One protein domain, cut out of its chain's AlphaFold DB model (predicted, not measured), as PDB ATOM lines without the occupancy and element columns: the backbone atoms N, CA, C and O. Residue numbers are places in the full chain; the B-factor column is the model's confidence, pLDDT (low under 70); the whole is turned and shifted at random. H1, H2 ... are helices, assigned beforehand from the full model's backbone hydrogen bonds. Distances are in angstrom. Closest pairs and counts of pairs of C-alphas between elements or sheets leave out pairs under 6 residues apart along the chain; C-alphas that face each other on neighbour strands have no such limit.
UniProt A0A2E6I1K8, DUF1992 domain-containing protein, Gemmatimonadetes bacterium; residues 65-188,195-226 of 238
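Overview. This is residues 65 to 188 and 195 to 226 of the 238 residues of the protein "DUF1992 domain-containing protein" of Gemmatimonadetes bacterium (UniProt A0A2E6I1K8). Two very long helices, H1 and H3, lie side by side and run opposite ways as a long rod, joined at one end by a looped head that holds the short helix H2. After the cut, the last stretch folds back along the rod through H4 to the head, where H5 packs on H3. The printed part has 156 residues with five named helices, H1 to H5 in order, and no named strand; the class is all helix. It is only just loose, close to extended, with a radius of gyration of the C-alphas of 22.4 A and spans of 80 by 25 by 21 A.

Along the chain. H1, residues 65 to 105, begins with C-alpha 65 at (-5.974, -65.170, 23.718) and is 58.7 A long. H2, residues 114 to 118, measures 6.1 A. H3, residues 137 to 185, runs 71.8 A from C-alpha 137 at (33.162, -13.491, 12.013). H4, residues 201 to 209, measures 11.8 A. H5, residues 222 to 226, measures 6.1 A and ends with C-alpha 226 at (28.862, -13.989, 20.212).

Arrangement. H3 is the hub and touches H1, H4 and H5. H1 and H3 run opposite ways at a shallow tilt of 12 degrees; their closest C-alphas, of Ile 72 and Val 172, are 5.5 A apart. With residues 162 to 170 alone, H3 touches H4, closest at the C-alphas of Leu 169 and Ile 201, 6.6 A. With residues 140 to 145 alone, it touches H5, closest at the C-alphas of Ser 144 and Thr 223, 5.6 A. H2 and H5 are close but not clearly touching, the C-alphas of Leu 118 and Leu 222 being 7.7 A apart. Each O i to N i+4 pair is within hydrogen-bond range in H2, H3, H4 and H5, and 35 of 37 are in H1.

Size, cuts and confidence. The C-alphas farthest apart, of Arg 133 and Arg 188, are 80.3 A apart. Residues 189 to 194 are not printed, and C-alphas 188 and 195 stand 16.1 A apart across this cut. The links H2 to H3 and H4 to H5 are long. The mean pLDDT of the printed part is 88.9; residues 111 to 113, 115 and 187 to 188 are under 70.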
ATOM      1  N   GLN A  65      -6.342 -65.881  22.488       76.56
ATOM      2  CA  GLN A  65      -5.974 -65.170  23.718       76.56
ATOM      3  C   GLN A  65      -4.452 -65.168  23.960       76.56
ATOM      4  O   GLN A  65      -3.877 -64.165  24.389       76.56
ATOM      5  N   LEU A  66      -3.771 -66.278  23.658       80.19
ATOM      6  CA  LEU A  66      -2.311 -66.370  23.748       80.19
ATOM      7  C   LEU A  66      -1.630 -65.593  22.617       80.19
ATOM      8  O   LEU A  66      -0.565 -65.010  22.831       80.19
ATOM      9  N   GLN A  67      -2.256 -65.519  21.444       84.50
ATOM     10  CA  GLN A  67      -1.780 -64.696  20.337       84.50
ATOM     11  C   GLN A  67      -1.870 -63.199  20.662       84.50
ATOM     12  O   GLN A  67      -0.877 -62.490  20.492       84.50
ATOM     13  N   GLY A  68      -2.997 -62.732  21.214       84.44
ATOM     14  CA  GLY A  68      -3.167 -61.344  21.659       84.44
ATOM     15  C   GLY A  68      -2.122 -60.942  22.701       84.44
ATOM     16  O   GLY A  68      -1.466 -59.913  22.568       84.44
ATOM     17  N   ARG A  69      -1.849 -61.811  23.680       85.69
ATOM     18  CA  ARG A  69      -0.752 -61.605  24.643       85.69
ATOM     19  C   ARG A  69       0.617 -61.506  24.003       85.69
ATOM     20  O   ARG A  69       1.404 -60.639  24.377       85.69
ATOM     21  N   LYS A  70       0.924 -62.428  23.089       88.00
ATOM     22  CA  LYS A  70       2.209 -62.444  22.394       88.00
ATOM     23  C   LYS A  70       2.409 -61.139  21.629       88.00
ATOM     24  O   LYS A  70       3.506 -60.594  21.656       88.00
ATOM     25  N   GLU A  71       1.353 -60.626  21.004       88.94
ATOM     26  CA  GLU A  71       1.385 -59.358  20.282       88.94
ATOM     27  C   GLU A  71       1.577 -58.158  21.220       88.94
ATOM     28  O   GLU A  71       2.465 -57.343  20.978       88.94
ATOM     29  N   ILE A  72       0.840 -58.089  22.336       92.06
ATOM     30  CA  ILE A  72       1.015 -57.053  23.371       92.06
ATOM     31  C   ILE A  72       2.466 -57.040  23.877       92.06
ATOM     32  O   ILE A  72       3.122 -55.996  23.869       92.06
ATOM     33  N   GLY A  73       3.001 -58.207  24.252       89.31
ATOM     34  CA  GLY A  73       4.380 -58.331  24.727       89.31
ATOM     35  C   GLY A  73       5.404 -57.952  23.657       89.31
ATOM     36  O   GLY A  73       6.372 -57.248  23.941       89.31
ATOM     37  N   ARG A  74       5.175 -58.352  22.401       91.06
ATOM     38  CA  ARG A  74       6.041 -57.985  21.274       91.06
ATOM     39  C   ARG A  74       6.061 -56.476  21.048       91.06
ATOM     40  O   ARG A  74       7.139 -55.924  20.850       91.06
ATOM     41  N   ARG A  75       4.903 -55.814  21.097       92.00
ATOM     42  CA  ARG A  75       4.794 -54.355  20.956       92.00
ATOM     43  C   ARG A  75       5.496 -53.625  22.088       92.00
ATOM     44  O   ARG A  75       6.219 -52.672  21.822       92.00
ATOM     45  N   GLN A  76       5.353 -54.101  23.322       90.69
ATOM     46  CA  GLN A  76       6.045 -53.521  24.470       90.69
ATOM     47  C   GLN A  76       7.571 -53.620  24.316       90.69
ATOM     48  O   GLN A  76       8.270 -52.621  24.472       90.69
ATOM     49  N   ILE A  77       8.086 -54.794  23.930       91.81
ATOM     50  CA  ILE A  77       9.520 -54.997  23.674       91.81
ATOM     51  C   ILE A  77      10.000 -54.118  22.514       91.81
ATOM     52  O   ILE A  77      11.054 -53.490  22.618       91.81
ATOM     53  N   ALA A  78       9.237 -54.050  21.421       91.12
ATOM     54  CA  ALA A  78       9.571 -53.216  20.271       91.12
ATOM     55  C   ALA A  78       9.632 -51.729  20.655       91.12
ATOM     56  O   ALA A  78      10.602 -51.058  20.318       91.12
ATOM     57  N   ALA A  79       8.662 -51.242  21.435       91.12
ATOM     58  CA  ALA A  79       8.625 -49.863  21.911       91.12
ATOM     59  C   ALA A  79       9.855 -49.506  22.758       91.12
ATOM     60  O   ALA A  79      10.466 -48.462  22.530       91.12
ATOM     61  N   SER A  80      10.251 -50.380  23.689       91.06
ATOM     62  CA  SER A  80      11.471 -50.181  24.483       91.06
ATOM     63  C   SER A  80      12.729 -50.223  23.613       91.06
ATOM     64  O   SER A  80      13.569 -49.336  23.713       91.06
ATOM     65  N   THR A  81      12.822 -51.195  22.703       93.44
ATOM     66  CA  THR A  81      13.983 -51.361  21.814       93.44
ATOM     67  C   THR A  81      14.167 -50.157  20.889       93.44
ATOM     68  O   THR A  81      15.284 -49.691  20.675       93.44
ATOM     69  N   ASP A  82      13.079 -49.639  20.323       93.06
ATOM     70  CA  ASP A  82      13.135 -48.482  19.432       93.06
ATOM     71  C   ASP A  82      13.473 -47.198  20.191       93.06
ATOM     72  O   ASP A  82      14.226 -46.370  19.679       93.06
ATOM     73  N   PHE A  83      12.984 -47.058  21.428       94.31
ATOM     74  CA  PHE A  83      13.382 -45.956  22.296       94.31
ATOM     75  C   PHE A  83      14.873 -46.013  22.654       94.31
ATOM     76  O   PHE A  83      15.545 -44.984  22.618       94.31
ATOM     77  N   ASP A  84      15.415 -47.198  22.945       93.88
ATOM     78  CA  ASP A  84      16.840 -47.363  23.253       93.88
ATOM     79  C   ASP A  84      17.729 -47.007  22.045       93.88
ATOM     80  O   ASP A  84      18.701 -46.266  22.198       93.88
ATOM     81  N   LYS A  85      17.347 -47.410  20.824       94.50
ATOM     82  CA  LYS A  85      18.030 -46.969  19.588       94.50
ATOM     83  C   LYS A  85      17.986 -45.451  19.410       94.50
ATOM     84  O   LYS A  85      18.955 -44.832  18.968       94.50
ATOM     85  N   ASP A  86      16.845 -44.833  19.713       94.50
ATOM     86  CA  ASP A  86      16.712 -43.381  19.642       94.50
ATOM     87  C   ASP A  86      17.577 -42.677  20.687       94.50
ATOM     88  O   ASP A  86      18.153 -41.629  20.388       94.50
ATOM     89  N   LEU A  87      17.725 -43.264  21.873       95.19
ATOM     90  CA  LEU A  87      18.594 -42.762  22.931       95.19
ATOM     91  C   LEU A  87      20.066 -42.777  22.503       95.19
ATOM     92  O   LEU A  87      20.742 -41.760  22.663       95.19
ATOM     93  N   GLU A  88      20.544 -43.865  21.898       95.44
ATOM     94  CA  GLU A  88      21.902 -43.943  21.334       95.44
ATOM     95  C   GLU A  88      22.133 -42.849  20.279       95.44
ATOM     96  O   GLU A  88      23.127 -42.121  20.318       95.44
ATOM     97  N   ALA A  89      21.175 -42.654  19.367       94.62
ATOM     98  CA  ALA A  89      21.265 -41.596  18.364       94.62
ATOM     99  C   ALA A  89      21.292 -40.191  18.998       94.62
ATOM    100  O   ALA A  89      22.029 -39.312  18.538       94.62
ATOM    101  N   LEU A  90      20.504 -39.961  20.053       96.00
ATOM    102  CA  LEU A  90      20.494 -38.698  20.793       96.00
ATOM    103  C   LEU A  90      21.831 -38.442  21.501       96.00
ATOM    104  O   LEU A  90      22.295 -37.302  21.484       96.00
ATOM    105  N   GLN A  91      22.484 -39.469  22.051       95.25
ATOM    106  CA  GLN A  91      23.838 -39.345  22.604       95.25
ATOM    107  C   GLN A  91      24.832 -38.896  21.526       95.25
ATOM    108  O   GLN A  91      25.476 -37.862  21.666       95.25
ATOM    109  N   VAL A  92      24.862 -39.551  20.364       95.88
ATOM    110  CA  VAL A  92      25.748 -39.135  19.255       95.88
ATOM    111  C   VAL A  92      25.517 -37.670  18.840       95.88
ATOM    112  O   VAL A  92      26.466 -36.917  18.580       95.88
ATOM    113  N   MET A  93      24.257 -37.223  18.804       94.81
ATOM    114  CA  MET A  93      23.912 -35.826  18.511       94.81
ATOM    115  C   MET A  93      24.356 -34.855  19.604       94.81
ATOM    116  O   MET A  93      24.840 -33.765  19.288       94.81
ATOM    117  N   ARG A  94      24.223 -35.231  20.876       94.81
ATOM    118  CA  ARG A  94      24.704 -34.429  22.004       94.81
ATOM    119  C   ARG A  94      26.215 -34.254  21.957       94.81
ATOM    120  O   ARG A  94      26.700 -33.144  22.160       94.81
ATOM    121  N   GLU A  95      26.947 -35.297  21.603       94.75
ATOM    122  CA  GLU A  95      28.404 -35.268  21.517       94.75
ATOM    123  C   GLU A  95      28.843 -34.360  20.360       94.75
ATOM    124  O   GLU A  95      29.754 -33.539  20.500       94.75
ATOM    125  N   SER A  96      28.111 -34.419  19.245       94.62
ATOM    126  CA  SER A  96      28.287 -33.507  18.111       94.62
ATOM    127  C   SER A  96      28.012 -32.047  18.493       94.62
ATOM    128  O   SER A  96      28.779 -31.153  18.127       94.62
ATOM    129  N   LEU A  97      26.945 -31.794  19.263       94.12
ATOM    130  CA  LEU A  97      26.601 -30.467  19.782       94.12
ATOM    131  C   LEU A  97      27.683 -29.947  20.736       94.12
ATOM    132  O   LEU A  97      28.098 -28.792  20.630       94.12
ATOM    133  N   ARG A  98      28.175 -30.801  21.637       93.62
ATOM    134  CA  ARG A  98      29.254 -30.491  22.581       93.62
ATOM    135  C   ARG A  98      30.527 -30.075  21.843       93.62
ATOM    136  O   ARG A  98      31.115 -29.049  22.182       93.62
ATOM    137  N   GLY A  99      30.911 -30.817  20.802       91.62
ATOM    138  CA  GLY A  99      32.055 -30.481  19.954       91.62
ATOM    139  C   GLY A  99      31.875 -29.157  19.205       91.62
ATOM    140  O   GLY A  99      32.784 -28.329  19.187       91.62
ATOM    141  N   ALA A 100      30.691 -28.907  18.638       91.25
ATOM    142  CA  ALA A 100      30.391 -27.640  17.966       91.25
ATOM    143  C   ALA A 100      30.460 -26.442  18.934       91.25
ATOM    144  O   ALA A 100      31.085 -25.421  18.631       91.25
ATOM    145  N   LEU A 101      29.900 -26.597  20.138       90.81
ATOM    146  CA  LEU A 101      29.937 -25.579  21.186       90.81
ATOM    147  C   LEU A 101      31.346 -25.296  21.690       90.81
ATOM    148  O   LEU A 101      31.650 -24.142  21.982       90.81
ATOM    149  N   GLN A 102      32.226 -26.296  21.750       90.38
ATOM    150  CA  GLN A 102      33.606 -26.100  22.192       90.38
ATOM    151  C   GLN A 102      34.308 -25.011  21.374       90.38
ATOM    152  O   GLN A 102      34.977 -24.154  21.944       90.38
ATOM    153  N   PHE A 103      34.093 -24.972  20.057       87.75
ATOM    154  CA  PHE A 103      34.675 -23.939  19.195       87.75
ATOM    155  C   PHE A 103      34.127 -22.535  19.460       87.75
ATOM    156  O   PHE A 103      34.859 -21.555  19.311       87.75
ATOM    157  N   LEU A 104      32.845 -22.431  19.805       87.31
ATOM    158  CA  LEU A 104      32.180 -21.151  20.052       87.31
ATOM    159  C   LEU A 104      32.493 -20.603  21.443       87.31
ATOM    160  O   LEU A 104      32.583 -19.390  21.615       87.31
ATOM    161  N   VAL A 105      32.661 -21.497  22.414       87.81
ATOM    162  CA  VAL A 105      32.831 -21.159  23.826       87.81
ATOM    163  C   VAL A 105      34.300 -20.974  24.199       87.81
ATOM    164  O   VAL A 105      34.596 -20.134  25.042       87.81
ATOM    165  N   ALA A 106      35.236 -21.677  23.553       87.06
ATOM    166  CA  ALA A 106      36.665 -21.594  23.867       87.06
ATOM    167  C   ALA A 106      37.247 -20.161  23.966       87.06
ATOM    168  O   ALA A 106      38.152 -19.969  24.783       87.06
ATOM    169  N   PRO A 107      36.809 -19.154  23.183       84.25
ATOM    170  CA  PRO A 107      37.325 -17.782  23.282       84.25
ATOM    171  C   PRO A 107      36.829 -16.987  24.492       84.25
ATOM    172  O   PRO A 107      37.364 -15.917  24.783       84.25
ATOM    173  N   LEU A 108      35.783 -17.463  25.166       82.12
ATOM    174  CA  LEU A 108      35.193 -16.783  26.312       82.12
ATOM    175  C   LEU A 108      36.082 -16.965  27.546       82.12
ATOM    176  O   LEU A 108      36.806 -17.960  27.668       82.12
ATOM    177  N   ALA A 109      36.060 -15.982  28.444       75.81
ATOM    178  CA  ALA A 109      36.843 -16.037  29.669       75.81
ATOM    179  C   ALA A 109      36.298 -17.138  30.599       75.81
ATOM    180  O   ALA A 109      35.081 -17.263  30.742       75.81
ATOM    181  N   PRO A 110      37.165 -17.916  31.272       73.06
ATOM    182  CA  PRO A 110      36.734 -18.954  32.211       73.06
ATOM    183  C   PRO A 110      35.992 -18.390  33.435       73.06
ATOM    184  O   PRO A 110      35.242 -19.117  34.081       73.06
ATOM    185  N   SER A 111      36.210 -17.110  33.755       59.97
ATOM    186  CA  SER A 111      35.635 -16.411  34.909       59.97
ATOM    187  C   SER A 111      34.215 -15.887  34.684       59.97
ATOM    188  O   SER A 111      33.541 -15.564  35.658       59.97
ATOM    189  N   GLU A 112      33.744 -15.784  33.435       64.31
ATOM    190  CA  GLU A 112      32.347 -15.438  33.173       64.31
ATOM    191  C   GLU A 112      31.497 -16.709  33.237       64.31
ATOM    192  O   GLU A 112      31.756 -17.660  32.490       64.31
ATOM    193  N   PRO A 113      30.465 -16.769  34.101       66.31
ATOM    194  CA  PRO A 113      29.538 -17.882  34.070       66.31
ATOM    195  C   PRO A 113      28.836 -17.852  32.717       66.31
ATOM    196  O   PRO A 113      27.986 -17.006  32.453       66.31
ATOM    197  N   LEU A 114      29.199 -18.794  31.851       70.81
ATOM    198  CA  LEU A 114      28.624 -18.945  30.518       70.81
ATOM    199  C   LEU A 114      27.088 -19.018  30.559       70.81
ATOM    200  O   LEU A 114      26.408 -18.537  29.655       70.81
ATOM    201  N   ALA A 115      26.558 -19.565  31.654       68.69
ATOM    202  CA  ALA A 115      25.141 -19.577  31.982       68.69
ATOM    203  C   ALA A 115      24.523 -18.170  32.063       68.69
ATOM    204  O   ALA A 115      23.416 -17.968  31.580       68.69
ATOM    205  N   SER A 116      25.245 -17.185  32.604       72.56
ATOM    206  CA  SER A 116      24.825 -15.778  32.628       72.56
ATOM    207  C   SER A 116      24.858 -15.169  31.226       72.56
ATOM    208  O   SER A 116      23.891 -14.552  30.789       72.56
ATOM    209  N   PHE A 117      25.923 -15.433  30.460       71.94
ATOM    210  CA  PHE A 117      26.056 -14.941  29.085       71.94
ATOM    211  C   PHE A 117      24.948 -15.467  28.152       71.94
ATOM    212  O   PHE A 117      24.385 -14.738  27.328       71.94
ATOM    213  N   LEU A 118      24.607 -16.748  28.292       75.12
ATOM    214  CA  LEU A 118      23.594 -17.420  27.478       75.12
ATOM    215  C   LEU A 118      22.203 -17.422  28.126       75.12
ATOM    216  O   LEU A 118      21.267 -17.915  27.503       75.12
ATOM    217  N   ALA A 119      22.052 -16.857  29.330       72.06
ATOM    218  CA  ALA A 119      20.830 -16.886  30.142       72.06
ATOM    219  C   ALA A 119      20.208 -18.295  30.245       72.06
ATOM    220  O   ALA A 119      19.011 -18.479  30.035       72.06
ATOM    221  N   THR A 120      21.046 -19.307  30.469       74.62
ATOM    222  CA  THR A 120      20.691 -20.718  30.282       74.62
ATOM    223  C   THR A 120      21.401 -21.611  31.287       74.62
ATOM    224  O   THR A 120      22.579 -21.406  31.573       74.62
ATOM    225  N   GLU A 121      20.721 -22.654  31.763       81.19
ATOM    226  CA  GLU A 121      21.351 -23.718  32.544       81.19
ATOM    227  C   GLU A 121      22.421 -24.439  31.717       81.19
ATOM    228  O   GLU A 121      22.151 -24.991  30.645       81.19
ATOM    229  N   TRP A 122      23.658 -24.410  32.211       83.56
ATOM    230  CA  TRP A 122      24.798 -24.997  31.523       83.56
ATOM    231  C   TRP A 122      25.191 -26.321  32.184       83.56
ATOM    232  O   TRP A 122      25.646 -26.297  33.331       83.56
ATOM    233  N   PRO A 123      25.044 -27.471  31.500       86.38
ATOM    234  CA  PRO A 123      25.425 -28.750  32.084       86.38
ATOM    235  C   PRO A 123      26.930 -28.804  32.390       86.38
ATOM    236  O   PRO A 123      27.754 -28.221  31.679       86.38
ATOM    237  N   SER A 124      27.300 -29.503  33.465       84.81
ATOM    238  CA  SER A 124      28.673 -29.525  33.992       84.81
ATOM    239  C   SER A 124      29.693 -30.136  33.031       84.81
ATOM    240  O   SER A 124      30.865 -29.764  33.073       84.81
ATOM    241  N   ASP A 125      29.252 -31.036  32.158       85.19
ATOM    242  CA  ASP A 125      30.077 -31.743  31.188       85.19
ATOM    243  C   ASP A 125      30.242 -30.995  29.855       85.19
ATOM    244  O   ASP A 125      31.074 -31.379  29.026       85.19
ATOM    245  N   PHE A 126      29.520 -29.894  29.636       86.62
ATOM    246  CA  PHE A 126      29.688 -29.064  28.444       86.62
ATOM    247  C   PHE A 126      30.947 -28.183  28.528       86.62
ATOM    248  O   PHE A 126      31.374 -27.793  29.617       86.62
ATOM    249  N   PRO A 127      31.568 -27.855  27.376       85.25
ATOM    250  CA  PRO A 127      32.803 -27.084  27.339       85.25
ATOM    251  C   PRO A 127      32.626 -25.715  28.001       85.25
ATOM    252  O   PRO A 127      31.577 -25.080  27.884       85.25
ATOM    253  N   ARG A 128      33.681 -25.264  28.682       86.19
ATOM    254  CA  ARG A 128      33.777 -23.940  29.307       86.19
ATOM    255  C   ARG A 128      34.770 -23.065  28.549       86.19
ATOM    256  O   ARG A 128      35.580 -23.566  27.768       86.19
ATOM    257  N   GLY A 129      34.674 -21.755  28.764       83.94
ATOM    258  CA  GLY A 129      35.590 -20.787  28.171       83.94
ATOM    259  C   GLY A 129      37.031 -21.045  28.601       83.94
ATOM    260  O   GLY A 129      37.280 -21.397  29.751       83.94
ATOM    261  N   ALA A 130      37.970 -20.894  27.669       83.69
ATOM    262  CA  ALA A 130      39.397 -21.126  27.895       83.69
ATOM    263  C   ALA A 130      40.253 -19.892  27.554       83.69
ATOM    264  O   ALA A 130      41.476 -19.977  27.557       83.69
ATOM    265  N   GLY A 131      39.631 -18.747  27.236       81.31
ATOM    266  CA  GLY A 131      40.345 -17.519  26.872       81.31
ATOM    267  C   GLY A 131      41.158 -17.627  25.577       81.31
ATOM    268  O   GLY A 131      42.163 -16.939  25.415       81.31
ATOM    269  N   THR A 132      40.766 -18.511  24.655       84.50
ATOM    270  CA  THR A 132      41.490 -18.698  23.387       84.50
ATOM    271  C   THR A 132      41.260 -17.545  22.402       84.50
ATOM    272  O   THR A 132      40.412 -16.670  22.589       84.50
ATOM    273  N   ARG A 133      42.020 -17.531  21.300       85.62
ATOM    274  CA  ARG A 133      41.882 -16.506  20.258       85.62
ATOM    275  C   ARG A 133      40.482 -16.529  19.634       85.62
ATOM    276  O   ARG A 133      40.010 -17.561  19.164       85.62
ATOM    277  N   TRP A 134      39.878 -15.347  19.519       84.69
ATOM    278  CA  TRP A 134      38.580 -15.171  18.870       84.69
ATOM    279  C   TRP A 134      38.587 -15.625  17.396       84.69
ATOM    280  O   TRP A 134      39.411 -15.139  16.611       84.69
ATOM    281  N   PRO A 135      37.655 -16.504  16.983       87.50
ATOM    282  CA  PRO A 135      37.524 -16.937  15.599       87.50
ATOM    283  C   PRO A 135      37.019 -15.808  14.688       87.50
ATOM    284  O   PRO A 135      36.495 -14.780  15.124       87.50
ATOM    285  N   SER A 136      37.169 -15.999  13.375       91.00
ATOM    286  CA  SER A 136      36.687 -15.032  12.385       91.00
ATOM    287  C   SER A 136      35.157 -14.907  12.418       91.00
ATOM    288  O   SER A 136      34.447 -15.874  12.691       91.00
ATOM    289  N   ARG A 137      34.621 -13.730  12.061       91.00
ATOM    290  CA  ARG A 137      33.162 -13.491  12.013       91.00
ATOM    291  C   ARG A 137      32.424 -14.505  11.134       91.00
ATOM    292  O   ARG A 137      31.342 -14.953  11.497       91.00
ATOM    293  N   ARG A 138      33.015 -14.871   9.988       92.62
ATOM    294  CA  ARG A 138      32.462 -15.890   9.080       92.62
ATOM    295  C   ARG A 138      32.372 -17.251   9.768       92.62
ATOM    296  O   ARG A 138      31.344 -17.908   9.667       92.62
ATOM    297  N   ARG A 139      33.418 -17.643  10.505       91.56
ATOM    298  CA  ARG A 139      33.443 -18.908  11.244       91.56
ATOM    299  C   ARG A 139      32.444 -18.914  12.397       91.56
ATOM    300  O   ARG A 139      31.735 -19.899  12.529       91.56
ATOM    301  N   ILE A 140      32.329 -17.817  13.154       91.19
ATOM    302  CA  ILE A 140      31.312 -17.673  14.213       91.19
ATOM    303  C   ILE A 140      29.922 -17.914  13.635       91.19
ATOM    304  O   ILE A 140      29.238 -18.801  14.116       91.19
ATOM    305  N   ARG A 141      29.546 -17.195  12.566       94.00
ATOM    306  CA  ARG A 141      28.231 -17.350  11.919       94.00
ATOM    307  C   ARG A 141      27.966 -18.781  11.453       94.00
ATOM    308  O   ARG A 141      26.863 -19.280  11.631       94.00
ATOM    309  N   ARG A 142      28.965 -19.429  10.845       94.75
ATOM    310  CA  ARG A 142      28.833 -20.805  10.350       94.75
ATOM    311  C   ARG A 142      28.627 -21.796  11.492       94.75
ATOM    312  O   ARG A 142      27.711 -22.606  11.434       94.75
ATOM    313  N   GLU A 143      29.485 -21.747  12.506       93.50
ATOM    314  CA  GLU A 143      29.425 -22.707  13.608       93.50
ATOM    315  C   GLU A 143      28.229 -22.442  14.532       93.50
ATOM    316  O   GLU A 143      27.627 -23.395  15.018       93.50
ATOM    317  N   SER A 144      27.816 -21.185  14.737       93.19
ATOM    318  CA  SER A 144      26.610 -20.866  15.510       93.19
ATOM    319  C   SER A 144      25.338 -21.336  14.809       93.19
ATOM    320  O   SER A 144      24.503 -21.949  15.466       93.19
ATOM    321  N   ALA A 145      25.219 -21.138  13.490       94.50
ATOM    322  CA  ALA A 145      24.115 -21.689  12.701       94.50
ATOM    323  C   ALA A 145      24.081 -23.220  12.800       94.50
ATOM    324  O   ALA A 145      23.077 -23.784  13.221       94.50
ATOM    325  N   ARG A 146      25.220 -23.885  12.562       95.06
ATOM    326  CA  ARG A 146      25.341 -25.344  12.704       95.06
ATOM    327  C   ARG A 146      24.943 -25.838  14.098       95.06
ATOM    328  O   ARG A 146      24.309 -26.877  14.226       95.06
ATOM    329  N   THR A 147      25.337 -25.119  15.145       94.44
ATOM    330  CA  THR A 147      25.027 -25.488  16.533       94.44
ATOM    331  C   THR A 147      23.530 -25.360  16.819       94.44
ATOM    332  O   THR A 147      22.952 -26.259  17.426       94.44
ATOM    333  N   LEU A 148      22.892 -24.277  16.358       94.38
ATOM    334  CA  LEU A 148      21.442 -24.088  16.478       94.38
ATOM    335  C   LEU A 148      20.675 -25.154  15.689       94.38
ATOM    336  O   LEU A 148      19.716 -25.722  16.210       94.38
ATOM    337  N   ASP A 149      21.145 -25.500  14.488       95.75
ATOM    338  CA  ASP A 149      20.571 -26.582  13.691       95.75
ATOM    339  C   ASP A 149      20.669 -27.918  14.433       95.75
ATOM    340  O   ASP A 149      19.668 -28.622  14.560       95.75
ATOM    341  N   LEU A 150      21.836 -28.270  14.981       95.31
ATOM    342  CA  LEU A 150      22.017 -29.500  15.764       95.31
ATOM    343  C   LEU A 150      21.096 -29.542  16.986       95.31
ATOM    344  O   LEU A 150      20.478 -30.569  17.262       95.31
ATOM    345  N   GLN A 151      20.970 -28.423  17.698       94.69
ATOM    346  CA  GLN A 151      20.078 -28.309  18.844       94.69
ATOM    347  C   GLN A 151      18.609 -28.502  18.438       94.69
ATOM    348  O   GLN A 151      17.864 -29.214  19.114       94.69
ATOM    349  N   HIS A 152      18.191 -27.896  17.324       95.31
ATOM    350  CA  HIS A 152      16.851 -28.067  16.775       95.31
ATOM    351  C   HIS A 152      16.589 -29.528  16.385       95.31
ATOM    352  O   HIS A 152      15.566 -30.092  16.774       95.31
ATOM    353  N   HIS A 153      17.524 -30.174  15.684       95.88
ATOM    354  CA  HIS A 153      17.405 -31.583  15.305       95.88
ATOM    355  C   HIS A 153      17.321 -32.498  16.528       95.88
ATOM    356  O   HIS A 153      16.468 -33.387  16.561       95.88
ATOM    357  N   PHE A 154      18.142 -32.246  17.552       96.31
ATOM    358  CA  PHE A 154      18.094 -32.982  18.812       96.31
ATOM    359  C   PHE A 154      16.704 -32.887  19.456       96.31
ATOM    360  O   PHE A 154      16.110 -33.912  19.778       96.31
ATOM    361  N   ARG A 155      16.156 -31.671  19.591       95.06
ATOM    362  CA  ARG A 155      14.833 -31.429  20.197       95.06
ATOM    363  C   ARG A 155      13.696 -32.058  19.406       95.06
ATOM    364  O   ARG A 155      12.801 -32.674  19.975       95.06
ATOM    365  N   THR A 156      13.736 -31.918  18.086       96.19
ATOM    366  CA  THR A 156      12.727 -32.501  17.200       96.19
ATOM    367  C   THR A 156      12.757 -34.022  17.289       96.19
ATOM    368  O   THR A 156      11.709 -34.661  17.375       96.19
ATOM    369  N   ARG A 157      13.951 -34.624  17.309       95.94
ATOM    370  CA  ARG A 157      14.087 -36.072  17.448       95.94
ATOM    371  C   ARG A 157      13.664 -36.563  18.827       95.94
ATOM    372  O   ARG A 157      12.943 -37.555  18.888       95.94
ATOM    373  N   SER A 158      14.076 -35.904  19.910       95.69
ATOM    374  CA  SER A 158      13.677 -36.306  21.261       95.69
ATOM    375  C   SER A 158      12.158 -36.248  21.416       95.69
ATOM    376  O   SER A 158      11.562 -37.239  21.832       95.69
ATOM    377  N   GLY A 159      11.515 -35.172  20.943       95.88
ATOM    378  CA  GLY A 159      10.057 -35.049  20.910       95.88
ATOM    379  C   GLY A 159       9.379 -36.175  20.124       95.88
ATOM    380  O   GLY A 159       8.486 -36.837  20.644       95.88
ATOM    381  N   ARG A 160       9.855 -36.476  18.907       96.12
ATOM    382  CA  ARG A 160       9.333 -37.596  18.096       96.12
ATOM    383  C   ARG A 160       9.533 -38.964  18.747       96.12
ATOM    384  O   ARG A 160       8.733 -39.865  18.518       96.12
ATOM    385  N   SER A 161      10.613 -39.149  19.500       95.00
ATOM    386  CA  SER A 161      10.917 -40.420  20.171       95.00
ATOM    387  C   SER A 161       9.991 -40.636  21.368       95.00
ATOM    388  O   SER A 161       9.444 -41.722  21.527       95.00
ATOM    389  N   ILE A 162       9.741 -39.579  22.150       95.62
ATOM    390  CA  ILE A 162       8.766 -39.582  23.251       95.62
ATOM    391  C   ILE A 162       7.355 -39.838  22.716       95.62
ATOM    392  O   ILE A 162       6.648 -40.689  23.246       95.62
ATOM    393  N   GLU A 163       6.963 -39.138  21.651       95.88
ATOM    394  CA  GLU A 163       5.640 -39.290  21.046       95.88
ATOM    395  C   GLU A 163       5.409 -40.720  20.551       95.88
ATOM    396  O   GLU A 163       4.409 -41.343  20.888       95.88
ATOM    397  N   ARG A 164       6.379 -41.288  19.826       95.19
ATOM    398  CA  ARG A 164       6.300 -42.671  19.339       95.19
ATOM    399  C   ARG A 164       6.205 -43.678  20.484       95.19
ATOM    400  O   ARG A 164       5.433 -44.628  20.394       95.19
ATOM    401  N   LEU A 165       6.976 -43.471  21.556       95.19
ATOM    402  CA  LEU A 165       6.890 -44.303  22.755       95.19
ATOM    403  C   LEU A 165       5.489 -44.221  23.369       95.19
ATOM    404  O   LEU A 165       4.907 -45.262  23.658       95.19
ATOM    405  N   ARG A 166       4.926 -43.015  23.510       96.06
ATOM    406  CA  ARG A 166       3.561 -42.813  24.010       96.06
ATOM    407  C   ARG A 166       2.540 -43.570  23.164       96.06
ATOM    408  O   ARG A 166       1.836 -44.409  23.712       96.06
ATOM    409  N   THR A 167       2.513 -43.342  21.850       96.19
ATOM    410  CA  THR A 167       1.564 -44.004  20.940       96.19
ATOM    411  C   THR A 167       1.674 -45.529  21.014       96.19
ATOM    412  O   THR A 167       0.667 -46.234  21.021       96.19
ATOM    413  N   ASN A 168       2.893 -46.065  21.120       94.44
ATOM    414  CA  ASN A 168       3.093 -47.506  21.257       94.44
ATOM    415  C   ASN A 168       2.562 -48.049  22.592       94.44
ATOM    416  O   ASN A 168       1.993 -49.139  22.617       94.44
ATOM    417  N   LEU A 169       2.739 -47.317  23.696       94.56
ATOM    418  CA  LEU A 169       2.208 -47.707  25.006       94.56
ATOM    419  C   LEU A 169       0.676 -47.604  25.059       94.56
ATOM    420  O   LEU A 169       0.030 -48.471  25.641       94.56
ATOM    421  N   GLU A 170       0.088 -46.603  24.403       95.81
ATOM    422  CA  GLU A 170      -1.367 -46.489  24.227       95.81
ATOM    423  C   GLU A 170      -1.918 -47.700  23.462       95.81
ATOM    424  O   GLU A 170      -2.850 -48.349  23.930       95.81
ATOM    425  N   ALA A 171      -1.271 -48.091  22.359       94.31
ATOM    426  CA  ALA A 171      -1.650 -49.277  21.588       94.31
ATOM    427  C   ALA A 171      -1.465 -50.598  22.367       94.31
ATOM    428  O   ALA A 171      -2.170 -51.579  22.115       94.31
ATOM    429  N   VAL A 172      -0.507 -50.655  23.300       94.88
ATOM    430  CA  VAL A 172      -0.341 -51.781  24.236       94.88
ATOM    431  C   VAL A 172      -1.524 -51.841  25.202       94.88
ATOM    432  O   VAL A 172      -2.114 -52.910  25.356       94.88
ATOM    433  N   ASN A 173      -1.905 -50.712  25.803       95.62
ATOM    434  CA  ASN A 173      -3.035 -50.642  26.732       95.62
ATOM    435  C   ASN A 173      -4.365 -50.967  26.044       95.62
ATOM    436  O   ASN A 173      -5.139 -51.758  26.576       95.62
ATOM    437  N   GLU A 174      -4.590 -50.459  24.832       95.19
ATOM    438  CA  GLU A 174      -5.756 -50.813  24.018       95.19
ATOM    439  C   GLU A 174      -5.814 -52.327  23.751       95.19
ATOM    440  O   GLU A 174      -6.856 -52.961  23.924       95.19
ATOM    441  N   GLY A 175      -4.676 -52.945  23.411       92.50
ATOM    442  CA  GLY A 175      -4.587 -54.395  23.232       92.50
ATOM    443  C   GLY A 175      -4.927 -55.181  24.504       92.50
ATOM    444  O   GLY A 175      -5.619 -56.199  24.431       92.50
ATOM    445  N   VAL A 176      -4.478 -54.706  25.670       93.00
ATOM    446  CA  VAL A 176      -4.825 -55.293  26.977       93.00
ATOM    447  C   VAL A 176      -6.329 -55.192  27.236       93.00
ATOM    448  O   VAL A 176      -6.944 -56.180  27.638       93.00
ATOM    449  N   GLU A 177      -6.940 -54.039  26.967       92.56
ATOM    450  CA  GLU A 177      -8.382 -53.842  27.142       92.56
ATOM    451  C   GLU A 177      -9.216 -54.748  26.237       92.56
ATOM    452  O   GLU A 177     -10.185 -55.350  26.706       92.56
ATOM    453  N   ILE A 178      -8.850 -54.867  24.957       90.31
ATOM    454  CA  ILE A 178      -9.527 -55.763  24.010       90.31
ATOM    455  C   ILE A 178      -9.446 -57.203  24.520       90.31
ATOM    456  O   ILE A 178     -10.467 -57.882  24.615       90.31
ATOM    457  N   LEU A 179      -8.258 -57.641  24.944       88.19
ATOM    458  CA  LEU A 179      -8.059 -58.987  25.473       88.19
ATOM    459  C   LEU A 179      -8.886 -59.246  26.740       88.19
ATOM    460  O   LEU A 179      -9.430 -60.338  26.903       88.19
ATOM    461  N   HIS A 180      -9.005 -58.261  27.633       87.75
ATOM    462  CA  HIS A 180      -9.868 -58.363  28.810       87.75
ATOM    463  C   HIS A 180     -11.353 -58.439  28.437       87.75
ATOM    464  O   HIS A 180     -12.074 -59.259  29.006       87.75
ATOM    465  N   LYS A 181     -11.815 -57.634  27.471       87.31
ATOM    466  CA  LYS A 181     -13.205 -57.660  26.985       87.31
ATOM    467  C   LYS A 181     -13.558 -59.008  26.356       87.31
ATOM    468  O   LYS A 181     -14.599 -59.570  26.695       87.31
ATOM    469  N   ASP A 182     -12.683 -59.547  25.510       84.12
ATOM    470  CA  ASP A 182     -12.870 -60.862  24.887       84.12
ATOM    471  C   ASP A 182     -12.953 -61.971  25.942       84.12
ATOM    472  O   ASP A 182     -13.823 -62.838  25.880       84.12
ATOM    473  N   LEU A 183     -12.114 -61.897  26.978       80.31
ATOM    474  CA  LEU A 183     -12.128 -62.857  28.079       80.31
ATOM    475  C   LEU A 183     -13.435 -62.826  28.887       80.31
ATOM    476  O   LEU A 183     -13.944 -63.876  29.275       80.31
ATOM    477  N   ILE A 184     -13.969 -61.630  29.155       81.56
ATOM    478  CA  ILE A 184     -15.253 -61.463  29.850       81.56
ATOM    479  C   ILE A 184     -16.392 -62.008  28.983       81.56
ATOM    480  O   ILE A 184     -17.280 -62.681  29.505       81.56
ATOM    481  N   ARG A 185     -16.364 -61.766  27.668       78.56
ATOM    482  CA  ARG A 185     -17.388 -62.265  26.741       78.56
ATOM    483  C   ARG A 185     -17.399 -63.791  26.660       78.56
ATOM    484  O   ARG A 185     -18.468 -64.391  26.667       78.56
ATOM    485  N   ASP A 186     -16.223 -64.407  26.634       73.62
ATOM    486  CA  ASP A 186     -16.062 -65.856  26.488       73.62
ATOM    487  C   ASP A 186     -16.120 -66.604  27.846       73.62
ATOM    488  O   ASP A 186     -15.824 -67.800  27.928       73.62
ATOM    489  N   SER A 187     -16.479 -65.916  28.938       56.25
ATOM    490  CA  SER A 187     -16.327 -66.398  30.316       56.25
ATOM    491  C   SER A 187     -17.242 -67.580  30.694       56.25
ATOM    492  O   SER A 187     -18.304 -67.442  31.293       56.25
ATOM    493  N   ARG A 188     -16.752 -68.799  30.439       54.78
ATOM    494  CA  ARG A 188     -17.028 -69.992  31.270       54.78
ATOM    495  C   ARG A 188     -15.815 -70.461  32.078       54.78
ATOM    496  O   ARG A 188     -15.976 -71.247  33.006       54.78
ATOM    497  N   LEU A 195      -3.137 -62.279  33.815       80.88
ATOM    498  CA  LEU A 195      -3.549 -61.295  32.800       80.88
ATOM    499  C   LEU A 195      -2.533 -60.155  32.642       80.88
ATOM    500  O   LEU A 195      -2.037 -59.662  33.662       80.88
ATOM    501  N   PRO A 196      -2.193 -59.760  31.394       86.75
ATOM    502  CA  PRO A 196      -1.335 -58.604  31.175       86.75
ATOM    503  C   PRO A 196      -2.009 -57.378  31.789       86.75
ATOM    504  O   PRO A 196      -3.210 -57.180  31.639       86.75
ATOM    505  N   GLN A 197      -1.237 -56.589  32.523       89.50
ATOM    506  CA  GLN A 197      -1.739 -55.380  33.162       89.50
ATOM    507  C   GLN A 197      -1.510 -54.180  32.240       89.50
ATOM    508  O   GLN A 197      -0.509 -54.171  31.513       89.50
ATOM    509  N   PRO A 198      -2.402 -53.175  32.262       91.94
ATOM    510  CA  PRO A 198      -2.147 -51.920  31.575       91.94
ATOM    511  C   PRO A 198      -0.885 -51.264  32.147       91.94
ATOM    512  O   PRO A 198      -0.586 -51.363  33.338       91.94
ATOM    513  N   VAL A 199      -0.130 -50.607  31.278       93.06
ATOM    514  CA  VAL A 199       1.072 -49.860  31.640       93.06
ATOM    515  C   VAL A 199       0.663 -48.465  32.104       93.06
ATOM    516  O   VAL A 199      -0.093 -47.781  31.412       93.06
ATOM    517  N   ASP A 200       1.207 -48.015  33.238       95.69
ATOM    518  CA  ASP A 200       1.148 -46.607  33.644       95.69
ATOM    519  C   ASP A 200       1.998 -45.774  32.671       95.69
ATOM    520  O   ASP A 200       3.234 -45.766  32.726       95.69
ATOM    521  N   ILE A 201       1.328 -45.138  31.707       93.62
ATOM    522  CA  ILE A 201       1.982 -44.370  30.644       93.62
ATOM    523  C   ILE A 201       2.744 -43.169  31.230       93.62
ATOM    524  O   ILE A 201       3.924 -43.035  30.897       93.62
ATOM    525  N   PRO A 202       2.153 -42.314  32.094       96.00
ATOM    526  CA  PRO A 202       2.883 -41.218  32.731       96.00
ATOM    527  C   PRO A 202       4.166 -41.658  33.443       96.00
ATOM    528  O   PRO A 202       5.227 -41.074  33.206       96.00
ATOM    529  N   GLU A 203       4.099 -42.701  34.274       95.38
ATOM    530  CA  GLU A 203       5.262 -43.197  35.010       95.38
ATOM    531  C   GLU A 203       6.327 -43.751  34.053       95.38
ATOM    532  O   GLU A 203       7.519 -43.444  34.174       95.38
ATOM    533  N   HIS A 204       5.906 -44.530  33.052       92.88
ATOM    534  CA  HIS A 204       6.821 -45.118  32.080       92.88
ATOM    535  C   HIS A 204       7.509 -44.052  31.222       92.88
ATOM    536  O   HIS A 204       8.722 -44.128  31.012       92.88
ATOM    537  N   LEU A 205       6.762 -43.044  30.766       94.12
ATOM    538  CA  LEU A 205       7.320 -41.913  30.035       94.12
ATOM    539  C   LEU A 205       8.315 -41.150  30.904       94.12
ATOM    540  O   LEU A 205       9.410 -40.897  30.425       94.12
ATOM    541  N   ASN A 206       8.000 -40.863  32.170       94.62
ATOM    542  CA  ASN A 206       8.916 -40.160  33.077       94.62
ATOM    543  C   ASN A 206      10.240 -40.927  33.291       94.62
ATOM    544  O   ASN A 206      11.341 -40.370  33.236       94.62
ATOM    545  N   ARG A 207      10.156 -42.252  33.462       94.50
ATOM    546  CA  ARG A 207      11.338 -43.123  33.548       94.50
ATOM    547  C   ARG A 207      12.168 -43.109  32.261       94.50
ATOM    548  O   ARG A 207      13.389 -43.186  32.328       94.50
ATOM    549  N   CYS A 208      11.541 -43.014  31.093       92.31
ATOM    550  CA  CYS A 208      12.261 -42.952  29.822       92.31
ATOM    551  C   CYS A 208      12.825 -41.552  29.536       92.31
ATOM    552  O   CYS A 208      13.976 -41.431  29.123       92.31
ATOM    553  N   THR A 209      12.065 -40.487  29.790       92.62
ATOM    554  CA  THR A 209      12.492 -39.101  29.548       92.62
ATOM    555  C   THR A 209      13.643 -38.687  30.451       92.62
ATOM    556  O   THR A 209      14.529 -37.977  29.989       92.62
ATOM    557  N   SER A 210      13.705 -39.190  31.685       93.25
ATOM    558  CA  SER A 210      14.853 -38.973  32.578       93.25
ATOM    559  C   SER A 210      16.166 -39.578  32.057       93.25
ATOM    560  O   SER A 210      17.240 -39.137  32.461       93.25
ATOM    561  N   ARG A 211      16.106 -40.544  31.128       94.06
ATOM    562  CA  ARG A 211      17.285 -41.110  30.447       94.06
ATOM    563  C   ARG A 211      17.724 -40.294  29.227       94.06
ATOM    564  O   ARG A 211      18.829 -40.507  28.727       94.06
ATOM    565  N   ILE A 212      16.877 -39.394  28.714       93.56
ATOM    566  CA  ILE A 212      17.223 -38.542  27.572       93.56
ATOM    567  C   ILE A 212      18.321 -37.582  28.021       93.56
ATOM    568  O   ILE A 212      18.175 -36.909  29.044       93.56
ATOM    569  N   PRO A 213      19.428 -37.486  27.273       91.12
ATOM    570  CA  PRO A 213      20.555 -36.730  27.758       91.12
ATOM    571  C   PRO A 213      20.258 -35.225  27.681       91.12
ATOM    572  O   PRO A 213      19.672 -34.726  26.719       91.12
ATOM    573  N   THR A 214      20.652 -34.486  28.713       90.88
ATOM    574  CA  THR A 214      20.352 -33.056  28.812       90.88
ATOM    575  C   THR A 214      21.278 -32.239  27.912       90.88
ATOM    576  O   THR A 214      22.475 -32.520  27.777       90.88
ATOM    577  N   ILE A 215      20.711 -31.212  27.274       91.19
ATOM    578  CA  ILE A 215      21.435 -30.257  26.432       91.19
ATOM    579  C   ILE A 215      21.118 -28.821  26.868       91.19
ATOM    580  O   ILE A 215      19.996 -28.558  27.309       91.19
ATOM    581  N   PRO A 216      22.061 -27.873  26.724       89.62
ATOM    582  CA  PRO A 216      21.804 -26.478  27.053       89.62
ATOM    583  C   PRO A 216      20.741 -25.873  26.124       89.62
ATOM    584  O   PRO A 216      20.671 -26.164  24.922       89.62
ATOM    585  N   ASN A 217      19.915 -24.984  26.673       89.62
ATOM    586  CA  ASN A 217      18.949 -24.196  25.913       89.62
ATOM    587  C   ASN A 217      19.596 -22.973  25.246       89.62
ATOM    588  O   ASN A 217      19.428 -21.852  25.692       89.62
ATOM    589  N   LEU A 218      20.344 -23.176  24.167       89.69
ATOM    590  CA  LEU A 218      20.962 -22.074  23.434       89.69
ATOM    591  C   LEU A 218      19.919 -21.061  22.923       89.69
ATOM    592  O   LEU A 218      18.878 -21.464  22.396       89.69
ATOM    593  N   PRO A 219      20.210 -19.757  23.034       90.69
ATOM    594  CA  PRO A 219      19.307 -18.720  22.565       90.69
ATOM    595  C   PRO A 219      19.354 -18.598  21.033       90.69
ATOM    596  O   PRO A 219      20.405 -18.767  20.416       90.69
ATOM    597  N   LEU A 220      18.226 -18.254  20.403       90.00
ATOM    598  CA  LEU A 220      18.126 -18.122  18.937       90.00
ATOM    599  C   LEU A 220      19.071 -17.046  18.374       90.00
ATOM    600  O   LEU A 220      19.575 -17.164  17.257       90.00
ATOM    601  N   ASP A 221      19.358 -16.011  19.162       91.19
ATOM    602  CA  ASP A 221      20.264 -14.915  18.823       91.19
ATOM    603  C   ASP A 221      21.732 -15.198  19.197       91.19
ATOM    604  O   ASP A 221      22.549 -14.272  19.199       91.19
ATOM    605  N   LEU A 222      22.106 -16.463  19.454       89.69
ATOM    606  CA  LEU A 222      23.469 -16.891  19.814       89.69
ATOM    607  C   LEU A 222      24.544 -16.227  18.941       89.69
ATOM    608  O   LEU A 222      25.542 -15.713  19.441       89.69
ATOM    609  N   THR A 223      24.320 -16.192  17.626       91.19
ATOM    610  CA  THR A 223      25.232 -15.561  16.664       91.19
ATOM    611  C   THR A 223      25.460 -14.078  16.965       91.19
ATOM    612  O   THR A 223      26.595 -13.605  16.918       91.19
ATOM    613  N   GLY A 224      24.390 -13.338  17.261       89.38
ATOM    614  CA  GLY A 224      24.451 -11.914  17.586       89.38
ATOM    615  C   GLY A 224      25.206 -11.681  18.888       89.38
ATOM    616  O   GLY A 224      26.151 -10.891  18.912       89.38
ATOM    617  N   ARG A 225      24.867 -12.446  19.932       88.94
ATOM    618  CA  ARG A 225      25.533 -12.371  21.241       88.94
ATOM    619  C   ARG A 225      27.032 -12.625  21.133       88.94
ATOM    620  O   ARG A 225      27.823 -11.826  21.626       88.94
ATOM    621  N   LEU A 226      27.443 -13.673  20.417       87.81
ATOM    622  CA  LEU A 226      28.862 -13.989  20.212       87.81
ATOM    623  C   LEU A 226      29.601 -12.891  19.434       87.81
ATOM    624  O   LEU A 226      30.752 -12.585  19.731       87.81
TER     625      LEU A 226